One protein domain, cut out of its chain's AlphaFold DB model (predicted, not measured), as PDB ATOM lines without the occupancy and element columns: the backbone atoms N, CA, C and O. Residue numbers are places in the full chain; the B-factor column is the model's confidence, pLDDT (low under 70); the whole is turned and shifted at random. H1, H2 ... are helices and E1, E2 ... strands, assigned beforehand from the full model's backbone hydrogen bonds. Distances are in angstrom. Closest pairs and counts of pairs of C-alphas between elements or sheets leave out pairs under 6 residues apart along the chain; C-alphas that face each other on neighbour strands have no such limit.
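What this domain is: This is residues 4 to 90 of the 91 residues of an uncharacterized protein of Nitrososphaera sp (UniProt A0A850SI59). A small three-stranded sheet has one long helix, H1, running from it as an arm; the helix grazes the sheet only with residues 57 to 65, and residues 70 to 90 stick out free. A long unnamed stretch, residues 23 to 41, links E2 to E3 and is tied to E2 by a short pairing. The printed part has 87 residues with three named strands and one named helix, in the order E1, E2, E3, H1; the sheet runs E2, E1, E3, antiparallel, and the class is mixed. The whole is only just loose, close to extended, with a radius of gyration of the C-alphas of 17.6 A, and elongated, spanning 59 by 34 by 19 A.

Where its parts are: E1, residues 4 to 11, begins at C-alpha 4 (247.148, 110.046, 131.990) and is 23.3 A long. E2, residues 18 to 22, is 14.0 A long. E3, residues 42 to 51, is 25.3 A long and bends by 60 degrees at residue 45. H1, residues 57 to 88, is 48.4 A long and ends at C-alpha 88 (211.442, 104.159, 89.198).

How they stand to each other: E1 is the inner strand. E1 and E2 form a hairpin, antiparallel at 161 degrees, with N 10 and O 19 2.8 A apart, within hydrogen-bond range. E1 and E3 are antiparallel at 157 degrees, with N 7 and O 47 at 2.8 A. Residues 19 to 20 of E2 pair antiparallel with residues 29 to 30. H1 is on the sheet but only grazes it; the closest C-alphas of E2 and H1, those of Ile 20 and Leu 61, are 7.4 A apart. In H1, 26 of 28 O i to N i+4 pairs are within hydrogen-bond range.

The domain as a whole: The C-alphas of Cys 4 and Leu 90, the two farthest apart, are 58.9 A apart. Without the free stretch, the body spans 36 by 22 by 18 A. The printed part has no cut. The link from E2 to E3 is long, 19 residues. Mean pLDDT of the printed part is 78.4; residues 33 to 34, 36 and 68 to 90 are under 70.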
ATOM      1  N   CYS A   4     247.592 111.323 132.528       86.31
ATOM      2  CA  CYS A   4     247.148 110.046 131.990       86.31
ATOM      3  C   CYS A   4     245.753 109.753 132.530       86.31
ATOM      4  O   CYS A   4     245.536 109.833 133.743       86.31
ATOM      5  N   ARG A   5     244.810 109.425 131.647       90.00
ATOM      6  CA  ARG A   5     243.453 109.008 132.023       90.00
ATOM      7  C   ARG A   5     243.125 107.662 131.427       90.00
ATOM      8  O   ARG A   5     243.586 107.328 130.345       90.00
ATOM      9  N   MET A   6     242.277 106.924 132.121       93.38
ATOM     10  CA  MET A   6     241.694 105.704 131.596       93.38
ATOM     11  C   MET A   6     240.251 105.991 131.205       93.38
ATOM     12  O   MET A   6     239.485 106.523 132.007       93.38
ATOM     13  N   VAL A   7     239.901 105.682 129.965       93.56
ATOM     14  CA  VAL A   7     238.528 105.708 129.467       93.56
ATOM     15  C   VAL A   7     238.026 104.274 129.465       93.56
ATOM     16  O   VAL A   7     238.716 103.380 128.983       93.56
ATOM     17  N   GLU A   8     236.842 104.048 130.015       95.25
ATOM     18  CA  GLU A   8     236.244 102.724 130.158       95.25
ATOM     19  C   GLU A   8     234.975 102.631 129.313       95.25
ATOM     20  O   GLU A   8     234.126 103.531 129.345       95.25
ATOM     21  N   LEU A   9     234.832 101.516 128.600       93.62
ATOM     22  CA  LEU A   9     233.605 101.110 127.935       93.62
ATOM     23  C   LEU A   9     232.860 100.128 128.834       93.62
ATOM     24  O   LEU A   9     233.397  99.095 129.242       93.62
ATOM     25  N   TRP A  10     231.607 100.453 129.108       93.69
ATOM     26  CA  TRP A  10     230.733  99.680 129.965       93.69
ATOM     27  C   TRP A  10     229.528  99.150 129.206       93.69
ATOM     28  O   TRP A  10     229.057  99.774 128.253       93.69
ATOM     29  N   ALA A  11     229.010  98.024 129.677       92.56
ATOM     30  CA  ALA A  11     227.810  97.382 129.179       92.56
ATOM     31  C   ALA A  11     226.813  97.113 130.315       92.56
ATOM     32  O   ALA A  11     227.188  97.007 131.491       92.56
ATOM     33  N   ASN A  12     225.536  97.009 129.958       92.00
ATOM     34  CA  ASN A  12     224.523  96.410 130.827       92.00
ATOM     35  C   ASN A  12     224.705  94.881 130.917       92.00
ATOM     36  O   ASN A  12     225.478  94.298 130.158       92.00
ATOM     37  N   GLU A  13     223.959  94.225 131.811       90.62
ATOM     38  CA  GLU A  13     224.022  92.767 132.024       90.62
ATOM     39  C   GLU A  13     223.857  91.962 130.722       90.62
ATOM     40  O   GLU A  13     224.566  90.985 130.492       90.62
ATOM     41  N   GLY A  14     222.953  92.402 129.841       88.88
ATOM     42  CA  GLY A  14     222.678  91.741 128.564       88.88
ATOM     43  C   GLY A  14     223.618  92.110 127.415       88.88
ATOM     44  O   GLY A  14     223.409  91.621 126.310       88.88
ATOM     45  N   GLU A  15     224.596  92.995 127.634       89.56
ATOM     46  CA  GLU A  15     225.497  93.531 126.598       89.56
ATOM     47  C   GLU A  15     224.766  94.100 125.362       89.56
ATOM     48  O   GLU A  15     225.248  94.047 124.230       89.56
ATOM     49  N   THR A  16     223.575  94.660 125.576       88.00
ATOM     50  CA  THR A  16     222.734  95.281 124.540       88.00
ATOM     51  C   THR A  16     222.830  96.800 124.528       88.00
ATOM     52  O   THR A  16     222.555  97.432 123.505       88.00
ATOM     53  N   GLU A  17     223.231  97.394 125.649       89.38
ATOM     54  CA  GLU A  17     223.378  98.830 125.829       89.38
ATOM     55  C   GLU A  17     224.786  99.140 126.331       89.38
ATOM     56  O   GLU A  17     225.333  98.422 127.169       89.38
ATOM     57  N   PHE A  18     225.358 100.241 125.844       90.31
ATOM     58  CA  PHE A  18     226.745 100.605 126.114       90.31
ATOM     59  C   PHE A  18     226.874 102.047 126.597       90.31
ATOM     60  O   PHE A  18     226.180 102.949 126.116       90.31
ATOM     61  N   GLY A  19     227.813 102.276 127.509       91.44
ATOM     62  CA  GLY A  19     228.154 103.588 128.045       91.44
ATOM     63  C   GLY A  19     229.664 103.787 128.114       91.44
ATOM     64  O   GLY A  19     230.417 102.827 128.236       91.44
ATOM     65  N   ILE A  20     230.111 105.037 128.044       91.75
ATOM     66  CA  ILE A  20     231.517 105.407 128.246       91.75
ATOM     67  C   ILE A  20     231.658 106.310 129.458       91.75
ATOM     68  O   ILE A  20     230.783 107.134 129.738       91.75
ATOM     69  N   ARG A  21     232.783 106.181 130.156       92.44
ATOM     70  CA  ARG A  21     233.166 107.096 131.233       92.44
ATOM     71  C   ARG A  21     234.678 107.223 131.350       92.44
ATOM     72  O   ARG A  21     235.421 106.367 130.877       92.44
ATOM     73  N   VAL A  22     235.125 108.268 132.035       93.44
ATOM     74  CA  VAL A  22     236.504 108.364 132.525       93.44
ATOM     75  C   VAL A  22     236.584 107.649 133.873       93.44
ATOM     76  O   VAL A  22     235.758 107.883 134.755       93.44
ATOM     77  N   ALA A  23     237.572 106.774 134.039       92.38
ATOM     78  CA  ALA A  23     237.787 106.044 135.280       92.38
ATOM     79  C   ALA A  23     237.974 107.015 136.460       92.38
ATOM     80  O   ALA A  23     238.777 107.950 136.398       92.38
ATOM     81  N   GLY A  24     237.229 106.777 137.539       86.75
ATOM     82  CA  GLY A  24     237.251 107.611 138.743       86.75
ATOM     83  C   GLY A  24     236.433 108.905 138.659       86.75
ATOM     84  O   GLY A  24     236.377 109.627 139.652       86.75
ATOM     85  N   GLU A  25     235.779 109.199 137.531       87.19
ATOM     86  CA  GLU A  25     234.849 110.328 137.412       87.19
ATOM     87  C   GLU A  25     233.387 109.847 137.457       87.19
ATOM     88  O   GLU A  25     233.068 108.758 136.968       87.19
ATOM     89  N   PRO A  26     232.478 110.620 138.082       79.88
ATOM     90  CA  PRO A  26     231.073 110.255 138.153       79.88
ATOM     91  C   PRO A  26     230.364 110.492 136.813       79.88
ATOM     92  O   PRO A  26     230.572 111.509 136.153       79.88
ATOM     93  N   GLY A  27     229.442 109.591 136.472       79.38
ATOM     94  CA  GLY A  27     228.532 109.741 135.339       79.38
ATOM     95  C   GLY A  27     228.972 108.997 134.078       79.38
ATOM     96  O   GLY A  27     230.141 108.976 133.704       79.38
ATOM     97  N   PHE A  28     227.993 108.394 133.409       79.19
ATOM     98  CA  PHE A  28     228.157 107.740 132.117       79.19
ATOM     99  C   PHE A  28     227.653 108.643 130.999       79.19
ATOM    100  O   PHE A  28     226.657 109.352 131.158       79.19
ATOM    101  N   LYS A  29     228.288 108.551 129.833       84.44
ATOM    102  CA  LYS A  29     227.690 108.988 128.572       84.44
ATOM    103  C   LYS A  29     227.196 107.750 127.834       84.44
ATOM    104  O   LYS A  29     227.992 106.897 127.446       84.44
ATOM    105  N   ALA A  30     225.880 107.622 127.698       79.62
ATOM    106  CA  ALA A  30     225.273 106.491 127.006       79.62
ATOM    107  C   ALA A  30     225.571 106.571 125.501       79.62
ATOM    108  O   ALA A  30     225.262 107.573 124.857       79.62
ATOM    109  N   ILE A  31     226.159 105.513 124.936       79.31
ATOM    110  CA  ILE A  31     226.379 105.370 123.486       79.31
ATOM    111  C   ILE A  31     225.100 104.889 122.798       79.31
ATOM    112  O   ILE A  31     224.904 105.112 121.605       79.31
ATOM    113  N   THR A  32     224.237 104.190 123.527       72.56
ATOM    114  CA  THR A  32     222.961 103.682 123.036       72.56
ATOM    115  C   THR A  32     221.838 104.403 123.783       72.56
ATOM    116  O   THR A  32     221.762 104.410 125.006       72.56
ATOM    117  N   THR A  33     221.007 105.135 123.042       66.38
ATOM    118  CA  THR A  33     220.029 106.098 123.583       66.38
ATOM    119  C   THR A  33     218.682 105.473 123.944       66.38
ATOM    120  O   THR A  33     217.716 106.199 124.167       66.38
ATOM    121  N   SER A  34     218.564 104.147 123.948       66.31
ATOM    122  CA  SER A  34     217.253 103.493 124.022       66.31
ATOM    123  C   SER A  34     216.624 103.591 125.417       66.31
ATOM    124  O   SER A  34     215.401 103.578 125.534       66.31
ATOM    125  N   HIS A  35     217.441 103.719 126.470       70.31
ATOM    126  CA  HIS A  35     216.988 103.617 127.857       70.31
ATOM    127  C   HIS A  35     217.712 104.627 128.768       70.31
ATOM    128  O   HIS A  35     218.846 104.377 129.177       70.31
ATOM    129  N   PRO A  36     217.076 105.755 129.141       67.81
ATOM    130  CA  PRO A  36     217.725 106.814 129.925       67.81
ATOM    131  C   PRO A  36     218.093 106.402 131.361       67.81
ATOM    132  O   PRO A  36     218.940 107.043 131.970       67.81
ATOM    133  N   ASN A  37     217.493 105.326 131.885       73.50
ATOM    134  CA  ASN A  37     217.740 104.796 133.232       73.50
ATOM    135  C   ASN A  37     218.490 103.450 133.213       73.50
ATOM    136  O   ASN A  37     218.343 102.652 134.136       73.50
ATOM    137  N   MET A  38     219.228 103.154 132.139       82.81
ATOM    138  CA  MET A  38     219.980 101.902 132.034       82.81
ATOM    139  C   MET A  38     221.120 101.856 133.056       82.81
ATOM    140  O   MET A  38     221.875 102.819 133.197       82.81
ATOM    141  N   MET A  39     221.262 100.715 133.731       86.31
ATOM    142  CA  MET A  39     222.394 100.443 134.614       86.31
ATOM    143  C   MET A  39     223.530  99.813 133.807       86.31
ATOM    144  O   MET A  39     223.337  98.828 133.093       86.31
ATOM    145  N   PHE A  40     224.719 100.402 133.912       89.44
ATOM    146  CA  PHE A  40     225.946  99.880 133.320       89.44
ATOM    147  C   PHE A  40     226.771  99.223 134.425       89.44
ATOM    148  O   PHE A  40     227.216  99.902 135.350       89.44
ATOM    149  N   GLU A  41     226.962  97.909 134.341       90.31
ATOM    150  CA  GLU A  41     227.454  97.100 135.469       90.31
ATOM    151  C   GLU A  41     228.788  96.410 135.174       90.31
ATOM    152  O   GLU A  41     229.514  96.040 136.098       90.31
ATOM    153  N   LYS A  42     229.149  96.276 133.894       93.56
ATOM    154  CA  LYS A  42     230.338  95.542 133.458       93.56
ATOM    155  C   LYS A  42     231.249  96.415 132.605       93.56
ATOM    156  O   LYS A  42     230.804  96.946 131.593       93.56
ATOM    157  N   ILE A  43     232.534  96.487 132.958       94.25
ATOM    158  CA  ILE A  43     233.582  96.975 132.048       94.25
ATOM    159  C   ILE A  43     233.841  95.891 131.009       94.25
ATOM    160  O   ILE A  43     234.137  94.750 131.367       94.25
ATOM    161  N   ILE A  44     233.752  96.253 129.735       95.06
ATOM    162  CA  ILE A  44     234.057  95.343 128.625       95.06
ATOM    163  C   ILE A  44     235.336  95.728 127.885       95.06
ATOM    164  O   ILE A  44     235.951  94.865 127.268       95.06
ATOM    165  N   ASP A  45     235.748  96.995 127.962       94.75
ATOM    166  CA  ASP A  45     237.008  97.465 127.391       94.75
ATOM    167  C   ASP A  45     237.511  98.721 128.120       94.75
ATOM    168  O   ASP A  45     236.745  99.428 128.783       94.75
ATOM    169  N   SER A  46     238.802  99.011 127.997       95.50
ATOM    170  CA  SER A  46     239.415 100.213 128.556       95.50
ATOM    171  C   SER A  46     240.611 100.665 127.729       95.50
ATOM    172  O   SER A  46     241.401  99.850 127.256       95.50
ATOM    173  N   ALA A  47     240.782 101.976 127.603       92.69
ATOM    174  CA  ALA A  47     241.892 102.577 126.883       92.69
ATOM    175  C   ALA A  47     242.585 103.632 127.742       92.69
ATOM    176  O   ALA A  47     241.947 104.436 128.423       92.69
ATOM    177  N   THR A  48     243.914 103.645 127.677       92.81
ATOM    178  CA  THR A  48     244.723 104.690 128.300       92.81
ATOM    179  C   THR A  48     244.896 105.849 127.327       92.81
ATOM    180  O   THR A  48     245.419 105.670 126.230       92.81
ATOM    181  N   MET A  49     244.479 107.038 127.746       88.31
ATOM    182  CA  MET A  49     244.598 108.284 127.001       88.31
ATOM    183  C   MET A  49     245.668 109.163 127.641       88.31
ATOM    184  O   MET A  49     245.566 109.550 128.811       88.31
ATOM    185  N   LEU A  50     246.694 109.480 126.854       87.62
ATOM    186  CA  LEU A  50     247.683 110.491 127.201       87.62
ATOM    187  C   LEU A  50     247.093 111.869 126.893       87.62
ATOM    188  O   LEU A  50     246.699 112.157 125.766       87.62
ATOM    189  N   GLU A  51     246.991 112.703 127.919       83.38
ATOM    190  CA  GLU A  51     246.558 114.087 127.810       83.38
ATOM    191  C   GLU A  51     247.779 114.983 127.613       83.38
ATOM    192  O   GLU A  51     248.474 115.345 128.570       83.38
ATOM    193  N   ASP A  52     248.006 115.384 126.367       82.19
ATOM    194  CA  ASP A  52     248.968 116.444 126.055       82.19
ATOM    195  C   ASP A  52     248.407 117.834 126.417       82.19
ATOM    196  O   ASP A  52     249.163 118.782 126.631       82.19
ATOM    197  N   PHE A  53     247.077 117.942 126.553       79.44
ATOM    198  CA  PHE A  53     246.342 119.148 126.938       79.44
ATOM    199  C   PHE A  53     245.185 118.816 127.892       79.44
ATOM    200  O   PHE A  53     244.642 117.713 127.838       79.44
ATOM    201  N   PRO A  54     244.756 119.763 128.749       82.00
ATOM    202  CA  PRO A  54     243.618 119.552 129.637       82.00
ATOM    203  C   PRO A  54     242.308 119.475 128.838       82.00
ATOM    204  O   PRO A  54     241.791 120.490 128.369       82.00
ATOM    205  N   TYR A  55     241.753 118.270 128.700       83.19
ATOM    206  CA  TYR A  55     240.455 118.066 128.058       83.19
ATOM    207  C   TYR A  55     239.289 118.381 129.000       83.19
ATOM    208  O   TYR A  55     239.313 118.061 130.192       83.19
ATOM    209  N   ASN A  56     238.218 118.944 128.440       89.06
ATOM    210  CA  ASN A  56     236.906 118.947 129.079       89.06
ATOM    211  C   ASN A  56     236.226 117.601 128.790       89.06
ATOM    212  O   ASN A  56     235.494 117.468 127.812       89.06
ATOM    213  N   TRP A  57     236.499 116.598 129.627       87.56
ATOM    214  CA  TRP A  57     236.035 115.224 129.417       87.56
ATOM    215  C   TRP A  57     234.528 115.070 129.218       87.56
ATOM    216  O   TRP A  57     234.158 114.387 128.265       87.56
ATOM    217  N   PRO A  58     233.649 115.708 130.018       87.69
ATOM    218  CA  PRO A  58     232.214 115.662 129.755       87.69
ATOM    219  C   PRO A  58     231.856 116.056 128.319       87.69
ATOM    220  O   PRO A  58     231.134 115.320 127.651       87.69
ATOM    221  N   PHE A  59     232.421 117.163 127.829       87.81
ATOM    222  CA  PHE A  59     232.199 117.648 126.466       87.81
ATOM    223  C   PHE A  59     232.835 116.738 125.406       87.81
ATOM    224  O   PHE A  59     232.214 116.440 124.388       87.81
ATOM    225  N   THR A  60     234.060 116.263 125.640       89.62
ATOM    226  CA  THR A  60     234.762 115.352 124.725       89.62
ATOM    227  C   THR A  60     234.000 114.041 124.539       89.62
ATOM    228  O   THR A  60     233.819 113.597 123.407       89.62
ATOM    229  N   LEU A  61     233.509 113.441 125.628       88.69
ATOM    230  CA  LEU A  61     232.713 112.217 125.561       88.69
ATOM    231  C   LEU A  61     231.368 112.456 124.856       88.69
ATOM    232  O   LEU A  61     230.956 111.614 124.060       88.69
ATOM    233  N   ASP A  62     230.715 113.601 125.092       87.56
ATOM    234  CA  ASP A  62     229.488 113.972 124.371       87.56
ATOM    235  C   ASP A  62     229.729 114.046 122.856       87.56
ATOM    236  O   ASP A  62     228.969 113.459 122.083       87.56
ATOM    237  N   LEU A  63     230.821 114.682 122.418       86.62
ATOM    238  CA  LEU A  63     231.186 114.742 120.998       86.62
ATOM    239  C   LEU A  63     231.431 113.355 120.394       86.62
ATOM    240  O   LEU A  63     230.919 113.058 119.315       86.62
ATOM    241  N   TRP A  64     232.178 112.488 121.084       86.88
ATOM    242  CA  TRP A  64     232.455 111.128 120.604       86.88
ATOM    243  C   TRP A  64     231.176 110.307 120.425       86.88
ATOM    244  O   TRP A  64     231.018 109.589 119.433       86.88
ATOM    245  N   VAL A  65     230.240 110.439 121.366       84.88
ATOM    246  CA  VAL A  65     228.925 109.800 121.276       84.88
ATOM    247  C   VAL A  65     228.116 110.388 120.116       84.88
ATOM    248  O   VAL A  65     227.547 109.634 119.326       84.88
ATOM    249  N   MET A  66     228.098 111.714 119.945       81.81
ATOM    250  CA  MET A  66     227.374 112.371 118.849       81.81
ATOM    251  C   MET A  66     227.885 111.958 117.463       81.81
ATOM    252  O   MET A  66     227.073 111.622 116.596       81.81
ATOM    253  N   GLU A  67     229.204 111.903 117.244       76.19
ATOM    254  CA  GLU A  67     229.776 111.495 115.951       76.19
ATOM    255  C   GLU A  67     229.353 110.077 115.535       76.19
ATOM    256  O   GLU A  67     229.122 109.805 114.348       76.19
ATOM    257  N   ARG A  68     229.186 109.164 116.503       65.75
ATOM    258  CA  ARG A  68     228.655 107.815 116.252       65.75
ATOM    259  C   ARG A  68     227.246 107.870 115.660       65.75
ATOM    260  O   ARG A  68     226.938 107.101 114.743       65.75
ATOM    261  N   PHE A  69     226.393 108.756 116.167       58.91
ATOM    262  CA  PHE A  69     225.017 108.897 115.696       58.91
ATOM    263  C   PHE A  69     224.929 109.598 114.342       58.91
ATOM    264  O   PHE A  69     224.161 109.152 113.486       58.91
ATOM    265  N   SER A  70     225.768 110.606 114.087       58.94
ATOM    266  CA  SER A  70     225.819 111.296 112.792       58.94
ATOM    267  C   SER A  70     226.141 110.344 111.634       58.94
ATOM    268  O   SER A  70     225.514 110.426 110.579       58.94
ATOM    269  N   ARG A  71     227.030 109.358 111.841       55.72
ATOM    270  CA  ARG A  71     227.339 108.343 110.814       55.72
ATOM    271  C   ARG A  71     226.164 107.411 110.493       55.72
ATOM    272  O   ARG A  71     226.056 106.944 109.360       55.72
ATOM    273  N   ARG A  72     225.261 107.140 111.447       53.16
ATOM    274  CA  ARG A  72     224.072 106.306 111.181       53.16
ATOM    275  C   ARG A  72     223.073 107.015 110.274       53.16
ATOM    276  O   ARG A  72     222.519 106.365 109.389       53.16
ATOM    277  N   VAL A  73     222.868 108.322 110.455       54.06
ATOM    278  CA  VAL A  73     221.915 109.098 109.642       54.06
ATOM    279  C   VAL A  73     222.309 109.054 108.165       54.06
ATOM    280  O   VAL A  73     221.483 108.687 107.333       54.06
ATOM    281  N   SER A  74     223.587 109.278 107.844       52.19
ATOM    282  CA  SER A  74     224.080 109.236 106.459       52.19
ATOM    283  C   SER A  74     223.887 107.869 105.786       52.19
ATOM    284  O   SER A  74     223.540 107.807 104.609       52.19
ATOM    285  N   SER A  75     224.053 106.766 106.527       52.09
ATOM    286  CA  SER A  75     223.841 105.411 105.989       52.09
ATOM    287  C   SER A  75     222.368 105.094 105.697       52.09
ATOM    288  O   SER A  75     222.062 104.399 104.727       52.09
ATOM    289  N   ARG A  76     221.440 105.639 106.495       50.91
ATOM    290  CA  ARG A  76     219.998 105.409 106.332       50.91
ATOM    291  C   ARG A  76     219.449 106.170 105.128       50.91
ATOM    292  O   ARG A  76     218.768 105.570 104.305       50.91
ATOM    293  N   THR A  77     219.847 107.432 104.960       55.06
ATOM    294  CA  THR A  77     219.461 108.257 103.803       55.06
ATOM    295  C   THR A  77     219.979 107.677 102.483       55.06
ATOM    296  O   THR A  77     219.245 107.643 101.501       55.06
ATOM    297  N   ALA A  78     221.208 107.146 102.462       54.53
ATOM    298  CA  ALA A  78     221.755 106.482 101.276       54.53
ATOM    299  C   ALA A  78     220.998 105.184 100.928       54.53
ATOM    300  O   ALA A  78     220.727 104.920  99.757       54.53
ATOM    301  N   SER A  79     220.606 104.393 101.935       56.97
ATOM    302  CA  SER A  79     219.806 103.180 101.725       56.97
ATOM    303  C   SER A  79     218.367 103.468 101.284       56.97
ATOM    304  O   SER A  79     217.791 102.644 100.575       56.97
ATOM    305  N   GLU A  80     217.764 104.577 101.712       57.19
ATOM    306  CA  GLU A  80     216.432 105.003 101.260       57.19
ATOM    307  C   GLU A  80     216.470 105.544  99.830       57.19
ATOM    308  O   GLU A  80     215.686 105.100  98.996       57.19
ATOM    309  N   ALA A  81     217.445 106.398  99.502       57.03
ATOM    310  CA  ALA A  81     217.625 106.917  98.146       57.03
ATOM    311  C   ALA A  81     217.866 105.802  97.109       57.03
ATOM    312  O   ALA A  81     217.321 105.848  96.007       57.03
ATOM    313  N   ALA A  82     218.619 104.758  97.472       56.09
ATOM    314  CA  ALA A  82     218.854 103.606  96.598       56.09
ATOM    315  C   ALA A  82     217.581 102.785  96.316       56.09
ATOM    316  O   ALA A  82     217.430 102.245  95.220       56.09
ATOM    317  N   ARG A  83     216.653 102.704  97.283       58.53
ATOM    318  CA  ARG A  83     215.370 101.993  97.132       58.53
ATOM    319  C   ARG A  83     214.383 102.770  96.267       58.53
ATOM    320  O   ARG A  83     213.673 102.162  95.472       58.53
ATOM    321  N   THR A  84     214.366 104.096  96.377       58.12
ATOM    322  CA  THR A  84     213.500 104.939  95.541       58.12
ATOM    323  C   THR A  84     213.945 104.912  94.076       58.12
ATOM    324  O   THR A  84     213.116 104.725  93.194       58.12
ATOM    325  N   HIS A  85     215.256 104.960  93.802       53.59
ATOM    326  CA  HIS A  85     215.775 104.907  92.429       53.59
ATOM    327  C   HIS A  85     215.538 103.543  91.737       53.59
ATOM    328  O   HIS A  85     215.365 103.483  90.521       53.59
ATOM    329  N   THR A  86     215.512 102.426  92.475       56.31
ATOM    330  CA  THR A  86     215.202 101.106  91.881       56.31
ATOM    331  C   THR A  86     213.713 100.919  91.588       56.31
ATOM    332  O   THR A  86     213.375 100.178  90.669       56.31
ATOM    333  N   ALA A  87     212.826 101.601  92.316       57.47
ATOM    334  CA  ALA A  87     211.386 101.556  92.068       57.47
ATOM    335  C   ALA A  87     210.969 102.325  90.797       57.47
ATOM    336  O   ALA A  87     209.998 101.940  90.153       57.47
ATOM    337  N   GLU A  88     211.713 103.365  90.410       54.84
ATOM    338  CA  GLU A  88     211.442 104.159  89.198       54.84
ATOM    339  C   GLU A  88     211.955 103.505  87.901       54.84
ATOM    340  O   GLU A  88     211.456 103.809  86.826       54.84
ATOM    341  N   LEU A  89     212.917 102.580  87.984       55.66
ATOM    342  CA  LEU A  89     213.491 101.868  86.825       55.66
ATOM    343  C   LEU A  89     212.706 100.612  86.399       55.66
ATOM    344  O   LEU A  89     213.078  99.965  85.422       55.66
ATOM    345  N   LEU A  90     211.665 100.237  87.149       55.94
ATOM    346  CA  LEU A  90     210.825  99.055  86.904       55.94
ATOM    347  C   LEU A  90     209.388  99.411  86.463       55.94
ATOM    348  O   LEU A  90     208.534  98.522  86.427       55.94
TER     349      LEU A  90